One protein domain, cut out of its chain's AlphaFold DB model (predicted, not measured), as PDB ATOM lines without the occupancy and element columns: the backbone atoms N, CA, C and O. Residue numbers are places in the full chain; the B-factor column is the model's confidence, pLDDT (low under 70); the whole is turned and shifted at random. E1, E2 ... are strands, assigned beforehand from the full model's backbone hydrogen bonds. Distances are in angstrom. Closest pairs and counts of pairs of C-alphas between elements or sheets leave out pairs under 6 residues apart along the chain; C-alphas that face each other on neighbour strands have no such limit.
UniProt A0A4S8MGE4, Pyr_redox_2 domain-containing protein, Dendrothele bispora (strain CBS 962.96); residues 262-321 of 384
ATOM      1  N   ALA A 262      80.736 -20.887  25.587       83.62
ATOM      2  CA  ALA A 262      81.314 -22.155  25.162       83.62
ATOM      3  C   ALA A 262      81.177 -23.211  26.264       83.62
ATOM      4  O   ALA A 262      81.322 -22.916  27.448       83.62
ATOM      5  N   VAL A 263      80.944 -24.460  25.862       82.81
ATOM      6  CA  VAL A 263      80.956 -25.621  26.756       82.81
ATOM      7  C   VAL A 263      81.960 -26.637  26.214       82.81
ATOM      8  O   VAL A 263      81.854 -27.040  25.058       82.81
ATOM      9  N   ILE A 264      82.927 -27.060  27.031       82.81
ATOM     10  CA  ILE A 264      83.881 -28.129  26.701       82.81
ATOM     11  C   ILE A 264      83.412 -29.412  27.375       82.81
ATOM     12  O   ILE A 264      83.433 -29.515  28.598       82.81
ATOM     13  N   GLY A 265      83.009 -30.410  26.594       76.00
ATOM     14  CA  GLY A 265      82.558 -31.685  27.137       76.00
ATOM     15  C   GLY A 265      82.051 -32.640  26.068       76.00
ATOM     16  O   GLY A 265      81.538 -32.213  25.038       76.00
ATOM     17  N   SER A 266      82.183 -33.943  26.327       65.56
ATOM     18  CA  SER A 266      81.634 -35.010  25.474       65.56
ATOM     19  C   SER A 266      80.236 -35.463  25.918       65.56
ATOM     20  O   SER A 266      79.660 -36.373  25.320       65.56
ATOM     21  N   GLY A 267      79.710 -34.891  27.005       55.03
ATOM     22  CA  GLY A 267      78.430 -35.281  27.578       55.03
ATOM     23  C   GLY A 267      77.255 -34.810  26.728       55.03
ATOM     24  O   GLY A 267      77.252 -33.693  26.212       55.03
ATOM     25  N   VAL A 268      76.222 -35.650  26.644       46.53
ATOM     26  CA  VAL A 268      74.883 -35.234  26.220       46.53
ATOM     27  C   VAL A 268      74.355 -34.315  27.317       46.53
ATOM     28  O   VAL A 268      73.631 -34.739  28.213       46.53
ATOM     29  N   VAL A 269      74.779 -33.051  27.326       49.66
ATOM     30  CA  VAL A 269      74.050 -32.049  28.094       49.66
ATOM     31  C   VAL A 269      72.630 -32.131  27.545       49.66
ATOM     32  O   VAL A 269      72.438 -32.106  26.326       49.66
ATOM     33  N   SER A 270      71.658 -32.363  28.428       45.44
ATOM     34  CA  SER A 270      70.237 -32.448  28.087       45.44
ATOM     35  C   SER A 270      69.787 -31.057  27.629       45.44
ATOM     36  O   SER A 270      69.225 -30.268  28.381       45.44
ATOM     37  N   LEU A 271      70.186 -30.702  26.412       45.53
ATOM     38  CA  LEU A 271      70.061 -29.383  25.824       45.53
ATOM     39  C   LEU A 271      68.741 -29.357  25.074       45.53
ATOM     40  O   LEU A 271      68.611 -29.890  23.971       45.53
ATOM     41  N   GLN A 272      67.748 -28.724  25.683       41.22
ATOM     42  CA  GLN A 272      66.605 -28.190  24.962       41.22
ATOM     43  C   GLN A 272      66.620 -26.669  25.143       41.22
ATOM     44  O   GLN A 272      66.762 -26.231  26.284       41.22
ATOM     45  N   PRO A 273      66.522 -25.854  24.068       47.31
ATOM     46  CA  PRO A 273      66.014 -26.156  22.726       47.31
ATOM     47  C   PRO A 273      67.090 -26.140  21.612       47.31
ATOM     48  O   PRO A 273      68.127 -25.492  21.711       47.31
ATOM     49  N   LYS A 274      66.801 -26.826  20.498       50.53
ATOM     50  CA  LYS A 274      67.715 -27.128  19.372       50.53
ATOM     51  C   LYS A 274      68.238 -25.922  18.554       50.53
ATOM     52  O   LYS A 274      69.042 -26.135  17.654       50.53
ATOM     53  N   ASN A 275      67.828 -24.683  18.845       53.69
ATOM     54  CA  ASN A 275      67.997 -23.544  17.922       53.69
ATOM     55  C   ASN A 275      69.098 -22.530  18.303       53.69
ATOM     56  O   ASN A 275      69.328 -21.588  17.554       53.69
ATOM     57  N   LEU A 276      69.783 -22.705  19.439       65.06
ATOM     58  CA  LEU A 276      70.852 -21.801  19.914       65.06
ATOM     59  C   LEU A 276      72.199 -22.518  20.117       65.06
ATOM     60  O   LEU A 276      73.123 -21.964  20.705       65.06
ATOM     61  N   LEU A 277      72.315 -23.757  19.636       72.62
ATOM     62  CA  LEU A 277      73.472 -24.618  19.858       72.62
ATOM     63  C   LEU A 277      74.262 -24.809  18.561       72.62
ATOM     64  O   LEU A 277      73.717 -25.276  17.564       72.62
ATOM     65  N   THR A 278      75.563 -24.523  18.593       81.44
ATOM     66  CA  THR A 278      76.498 -24.936  17.535       81.44
ATOM     67  C   THR A 278      77.468 -25.958  18.107       81.44
ATOM     68  O   THR A 278      78.193 -25.657  19.053       81.44
ATOM     69  N   ILE A 279      77.490 -27.163  17.533       83.44
ATOM     70  CA  ILE A 279      78.419 -28.222  17.942       83.44
ATOM     71  C   ILE A 279      79.667 -28.147  17.062       83.44
ATOM     72  O   ILE A 279      79.587 -28.303  15.843       83.44
ATOM     73  N   LEU A 280      80.821 -27.926  17.689       85.62
ATOM     74  CA  LEU A 280      82.123 -27.933  17.025       85.62
ATOM     75  C   LEU A 280      82.797 -29.290  17.240       85.62
ATOM     76  O   LEU A 280      83.421 -29.539  18.269       85.62
ATOM     77  N   TRP A 281      82.656 -30.181  16.261       84.62
ATOM     78  CA  TRP A 281      83.320 -31.484  16.278       84.62
ATOM     79  C   TRP A 281      84.824 -31.354  16.050       84.62
ATOM     80  O   TRP A 281      85.278 -30.452  15.345       84.62
ATOM     81  N   ASN A 282      85.591 -32.293  16.612       87.50
ATOM     82  CA  ASN A 282      87.052 -32.350  16.487       87.50
ATOM     83  C   ASN A 282      87.758 -31.061  16.933       87.50
ATOM     84  O   ASN A 282      88.890 -30.819  16.531       87.50
ATOM     85  N   ALA A 283      87.103 -30.219  17.728       86.81
ATOM     86  CA  ALA A 283      87.670 -28.981  18.230       86.81
ATOM     87  C   ALA A 283      88.142 -29.177  19.671       86.81
ATOM     88  O   ALA A 283      87.418 -29.721  20.503       86.81
ATOM     89  N   VAL A 284      89.348 -28.705  19.963       88.25
ATOM     90  CA  VAL A 284      89.881 -28.592  21.323       88.25
ATOM     91  C   VAL A 284      90.163 -27.127  21.612       88.25
ATOM     92  O   VAL A 284      90.663 -26.410  20.747       88.25
ATOM     93  N   ALA A 285      89.819 -26.668  22.809       85.56
ATOM     94  CA  ALA A 285      90.220 -25.344  23.259       85.56
ATOM     95  C   ALA A 285      91.705 -25.358  23.635       85.56
ATOM     96  O   ALA A 285      92.185 -26.333  24.214       85.56
ATOM     97  N   THR A 286      92.425 -24.298  23.283       85.31
ATOM     98  CA  THR A 286      93.868 -24.186  23.538       85.31
ATOM     99  C   THR A 286      94.209 -23.017  24.448       85.31
ATOM    100  O   THR A 286      95.140 -23.130  25.234       85.31
ATOM    101  N   GLU A 287      93.478 -21.906  24.351       83.31
ATOM    102  CA  GLU A 287      93.796 -20.682  25.088       83.31
ATOM    103  C   GLU A 287      92.536 -19.838  25.323       83.31
ATOM    104  O   GLU A 287      91.706 -19.685  24.422       83.31
ATOM    105  N   CYS A 288      92.410 -19.270  26.524       79.75
ATOM    106  CA  CYS A 288      91.409 -18.256  26.847       79.75
ATOM    107  C   CYS A 288      92.047 -16.870  26.733       79.75
ATOM    108  O   CYS A 288      92.980 -16.555  27.461       79.75
ATOM    109  N   GLN A 289      91.523 -16.031  25.847       78.19
ATOM    110  CA  GLN A 289      92.029 -14.687  25.591       78.19
ATOM    111  C   GLN A 289      91.044 -13.637  26.120       78.19
ATOM    112  O   GLN A 289      89.824 -13.733  25.937       78.19
ATOM    113  N   GLY A 290      91.563 -12.602  26.770       71.81
ATOM    114  CA  GLY A 290      90.775 -11.481  27.270       71.81
ATOM    115  C   GLY A 290      91.604 -10.511  28.091       71.81
ATOM    116  O   GLY A 290      92.818 -10.661  28.191       71.81
ATOM    117  N   ASP A 291      90.923  -9.522  28.655       64.81
ATOM    118  CA  ASP A 291      91.538  -8.553  29.560       64.81
ATOM    119  C   ASP A 291      91.628  -9.165  30.971       64.81
ATOM    120  O   ASP A 291      90.899 -10.114  31.271       64.81
ATOM    121  N   ASP A 292      92.464  -8.600  31.850       59.56
ATOM    122  CA  ASP A 292      92.765  -9.121  33.201       59.56
ATOM    123  C   ASP A 292      91.524  -9.419  34.075       59.56
ATOM    124  O   ASP A 292      91.598 -10.191  35.032       59.56
ATOM    125  N   GLU A 293      90.368  -8.835  33.745       59.53
ATOM    126  CA  GLU A 293      89.103  -9.047  34.453       59.53
ATOM    127  C   GLU A 293      88.139 -10.032  33.766       59.53
ATOM    128  O   GLU A 293      87.313 -10.630  34.457       59.53
ATOM    129  N   LEU A 294      88.191 -10.201  32.433       62.50
ATOM    130  CA  LEU A 294      87.198 -10.976  31.670       62.50
ATOM    131  C   LEU A 294      87.766 -11.581  30.378       62.50
ATOM    132  O   LEU A 294      88.205 -10.860  29.477       62.50
ATOM    133  N   SER A 295      87.618 -12.902  30.213       64.75
ATOM    134  CA  SER A 295      87.788 -13.549  28.902       64.75
ATOM    135  C   SER A 295      86.733 -13.086  27.904       64.75
ATOM    136  O   SER A 295      85.546 -13.021  28.228       64.75
ATOM    137  N   LYS A 296      87.166 -12.818  26.672       72.75
ATOM    138  CA  LYS A 296      86.296 -12.414  25.556       72.75
ATOM    139  C   LYS A 296      86.397 -13.347  24.353       72.75
ATOM    140  O   LYS A 296      85.477 -13.388  23.540       72.75
ATOM    141  N   ASN A 297      87.498 -14.089  24.239       81.56
ATOM    142  CA  ASN A 297      87.782 -14.972  23.121       81.56
ATOM    143  C   ASN A 297      88.306 -16.325  23.620       81.56
ATOM    144  O   ASN A 297      89.051 -16.408  24.593       81.56
ATOM    145  N   LEU A 298      87.945 -17.389  22.915       85.00
ATOM    146  CA  LEU A 298      88.452 -18.740  23.113       85.00
ATOM    147  C   LEU A 298      89.128 -19.193  21.824       85.00
ATOM    148  O   LEU A 298      88.463 -19.324  20.792       85.00
ATOM    149  N   ARG A 299      90.431 -19.461  21.878       87.69
ATOM    150  CA  ARG A 299      91.134 -20.072  20.753       87.69
ATOM    151  C   ARG A 299      90.867 -21.569  20.746       87.69
ATOM    152  O   ARG A 299      91.045 -22.262  21.751       87.69
ATOM    153  N   ILE A 300      90.424 -22.060  19.596       90.00
ATOM    154  CA  ILE A 300      90.144 -23.468  19.344       90.00
ATOM    155  C   ILE A 300      91.019 -23.985  18.205       90.00
ATOM    156  O   ILE A 300      91.268 -23.286  17.223       90.00
ATOM    157  N   ARG A 301      91.442 -25.242  18.308       90.56
ATOM    158  CA  ARG A 301      92.170 -25.969  17.269       90.56
ATOM    159  C   ARG A 301      91.356 -27.171  16.824       90.56
ATOM    160  O   ARG A 301      90.893 -27.954  17.650       90.56
ATOM    161  N   ASN A 302      91.204 -27.345  15.516       90.50
ATOM    162  CA  ASN A 302      90.653 -28.577  14.970       90.50
ATOM    163  C   ASN A 302      91.747 -29.658  14.944       90.50
ATOM    164  O   ASN A 302      92.783 -29.475  14.308       90.50
ATOM    165  N   VAL A 303      91.530 -30.784  15.624       90.25
ATOM    166  CA  VAL A 303      92.528 -31.859  15.760       90.25
ATOM    167  C   VAL A 303      92.748 -32.657  14.475       90.25
ATOM    168  O   VAL A 303      93.782 -33.297  14.338       90.25
ATOM    169  N   GLN A 304      91.804 -32.624  13.528       89.81
ATOM    170  CA  GLN A 304      91.935 -33.323  12.246       89.81
ATOM    171  C   GLN A 304      92.655 -32.472  11.200       89.81
ATOM    172  O   GLN A 304      93.494 -32.979  10.464       89.81
ATOM    173  N   THR A 305      92.318 -31.184  11.115       89.88
ATOM    174  CA  THR A 305      92.862 -30.286  10.083       89.88
ATOM    175  C   THR A 305      94.053 -29.462  10.566       89.88
ATOM    176  O   THR A 305      94.745 -28.864   9.749       89.88
ATOM    177  N   GLY A 306      94.277 -29.374  11.881       89.00
ATOM    178  CA  GLY A 306      95.292 -28.514  12.491       89.00
ATOM    179  C   GLY A 306      94.963 -27.016  12.451       89.00
ATOM    180  O   GLY A 306      95.746 -26.215  12.950       89.00
ATOM    181  N   SER A 307      93.821 -26.616  11.879       90.19
ATOM    182  CA  SER A 307      93.447 -25.205  11.748       90.19
ATOM    183  C   SER A 307      93.018 -24.608  13.087       90.19
ATOM    184  O   SER A 307      92.196 -25.204  13.792       90.19
ATOM    185  N   GLU A 308      93.503 -23.407  13.388       91.81
ATOM    186  CA  GLU A 308      93.112 -22.634  14.567       91.81
ATOM    187  C   GLU A 308      92.081 -21.560  14.219       91.81
ATOM    188  O   GLU A 308      92.080 -21.008  13.116       91.81
ATOM    189  N   LYS A 309      91.190 -21.268  15.166       90.12
ATOM    190  CA  LYS A 309      90.174 -20.224  15.049       90.12
ATOM    191  C   LYS A 309      89.911 -19.597  16.413       90.12
ATOM    192  O   LYS A 309      89.875 -20.303  17.415       90.12
ATOM    193  N   ASP A 310      89.642 -18.297  16.420       89.25
ATOM    194  CA  ASP A 310      89.189 -17.581  17.611       89.25
ATOM    195  C   ASP A 310      87.657 -17.523  17.644       89.25
ATOM    196  O   ASP A 310      86.999 -17.198  16.649       89.25
ATOM    197  N   LEU A 311      87.082 -17.889  18.788       86.56
ATOM    198  CA  LEU A 311      85.650 -17.867  19.049       86.56
ATOM    199  C   LEU A 311      85.346 -16.776  20.077       86.56
ATOM    200  O   LEU A 311      85.795 -16.867  21.214       86.56
ATOM    201  N   ALA A 312      84.573 -15.762  19.691       85.88
ATOM    202  CA  ALA A 312      84.131 -14.722  20.616       85.88
ATOM    203  C   ALA A 312      83.123 -15.314  21.613       85.88
ATOM    204  O   ALA A 312      81.992 -15.627  21.235       85.88
ATOM    205  N   VAL A 313      83.552 -15.507  22.862       84.00
ATOM    206  CA  VAL A 313      82.743 -16.046  23.961       84.00
ATOM    207  C   VAL A 313      83.051 -15.312  25.254       84.00
ATOM    208  O   VAL A 313      84.201 -15.037  25.580       84.00
ATOM    209  N   ASN A 314      82.007 -15.032  26.019       78.94
ATOM    210  CA  ASN A 314      82.106 -14.328  27.292       78.94
ATOM    211  C   ASN A 314      82.203 -15.281  28.485       78.94
ATOM    212  O   ASN A 314      82.465 -14.840  29.599       78.94
ATOM    213  N   GLY A 315      81.973 -16.578  28.267       76.31
ATOM    214  CA  GLY A 315      82.041 -17.593  29.306       76.31
ATOM    215  C   GLY A 315      82.390 -18.963  28.749       76.31
ATOM    216  O   GLY A 315      82.003 -19.313  27.630       76.31
ATOM    217  N   LEU A 316      83.112 -19.732  29.558       78.38
ATOM    218  CA  LEU A 316      83.511 -21.101  29.280       78.38
ATOM    219  C   LEU A 316      83.041 -22.007  30.419       78.38
ATOM    220  O   LEU A 316      83.313 -21.739  31.585       78.38
ATOM    221  N   PHE A 317      82.358 -23.095  30.078       77.19
ATOM    222  CA  PHE A 317      81.913 -24.106  31.029       77.19
ATOM    223  C   PHE A 317      82.570 -25.444  30.713       77.19
ATOM    224  O   PHE A 317      82.524 -25.922  29.580       77.19
ATOM    225  N   TYR A 318      83.141 -26.087  31.723       74.44
ATOM    226  CA  TYR A 318      83.625 -27.456  31.598       74.44
ATOM    227  C   TYR A 318      82.488 -28.423  31.945       74.44
ATOM    228  O   TYR A 318      82.029 -28.481  33.080       74.44
ATOM    229  N   ALA A 319      82.035 -29.188  30.955       71.06
ATOM    230  CA  ALA A 319      81.108 -30.313  31.092       71.06
ATOM    231  C   ALA A 319      81.859 -31.634  30.862       71.06
ATOM    232  O   ALA A 319      81.455 -32.496  30.075       71.06
ATOM    233  N   LEU A 320      83.020 -31.752  31.503       67.25
ATOM    234  CA  LEU A 320      83.850 -32.943  31.443       67.25
ATOM    235  C   LEU A 320      83.362 -33.980  32.444       67.25
ATOM    236  O   LEU A 320      82.734 -33.657  33.451       67.25
ATOM    237  N   SER A 321      83.657 -35.243  32.150       59.84
ATOM    238  CA  SER A 321      83.436 -36.323  33.102       59.84
ATOM    239  C   SER A 321      84.159 -36.006  34.407       59.84
ATOM    240  O   SER A 321      85.316 -35.584  34.396       59.84
TER     241      SER A 321
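AT A GLANCE: This is residues 262 to 321 of the 384 residues of the protein "Pyr_redox_2 domain-containing protein" of Dendrothele bispora (strain CBS 962.96) (UniProt A0A4S8MGE4). A strongly twisted sheet of three antiparallel strands, E2, E3 and E4, makes the larger part, and a small parallel pair, E1 and E5, is set loosely at one side of it. Between E1 and E2 the chain swings out in a wide loop, where residues 270 to 276 stick out. The printed part has 60 residues, five named strands in the order E1 to E5 and no named helix; the class is all strand. It is only just compact, close to loose, with a radius of gyration of the C-alphas of 12.3 A and spans of 32, 30 and 24 A.

HOW THE PARTS SIT: Begin at the inner strand E3, residues 294 to 302. It forms a hairpin with E2, residues 283 to 291, at 156 degrees; look at N 286 and O 299, 2.9 A apart. E2 bends by 53 degrees at residue 286. E3 also forms a hairpin with E4, residues 308 to 312, at 150 degrees, with N 298 and O 311 at 2.8 A; the three are a meander, each strand the antiparallel neighbour of the one before. Elsewhere, E1, residues 262 to 264, is parallel to E5, residues 315 to 318, at 17 degrees, with N 264 and O 317 at 2.8 A. E4 and E5 are apart. The closest C-alphas of E3 and E5 are those of Ser 295 and Gly 315, 7.0 A.

IN THESE COORDINATES: Find C-alpha 262 at (81.314, -22.155, 25.162), where E1 begins its 6.7 A. E2 covers 23.7 A, E3 24.5 A and E4 13.4 A. E5 runs 10.2 A to C-alpha 318 at (83.625, -27.456, 31.598).

THE WHOLE: The C-alphas farthest apart, of Lys 274 and Asp 292, are 33.8 A apart. The printed part has no cut, and the link from E1 to E2 is long. Look for pLDDT under 70 at residues 266 to 276, 291 to 295 and 320 to 321.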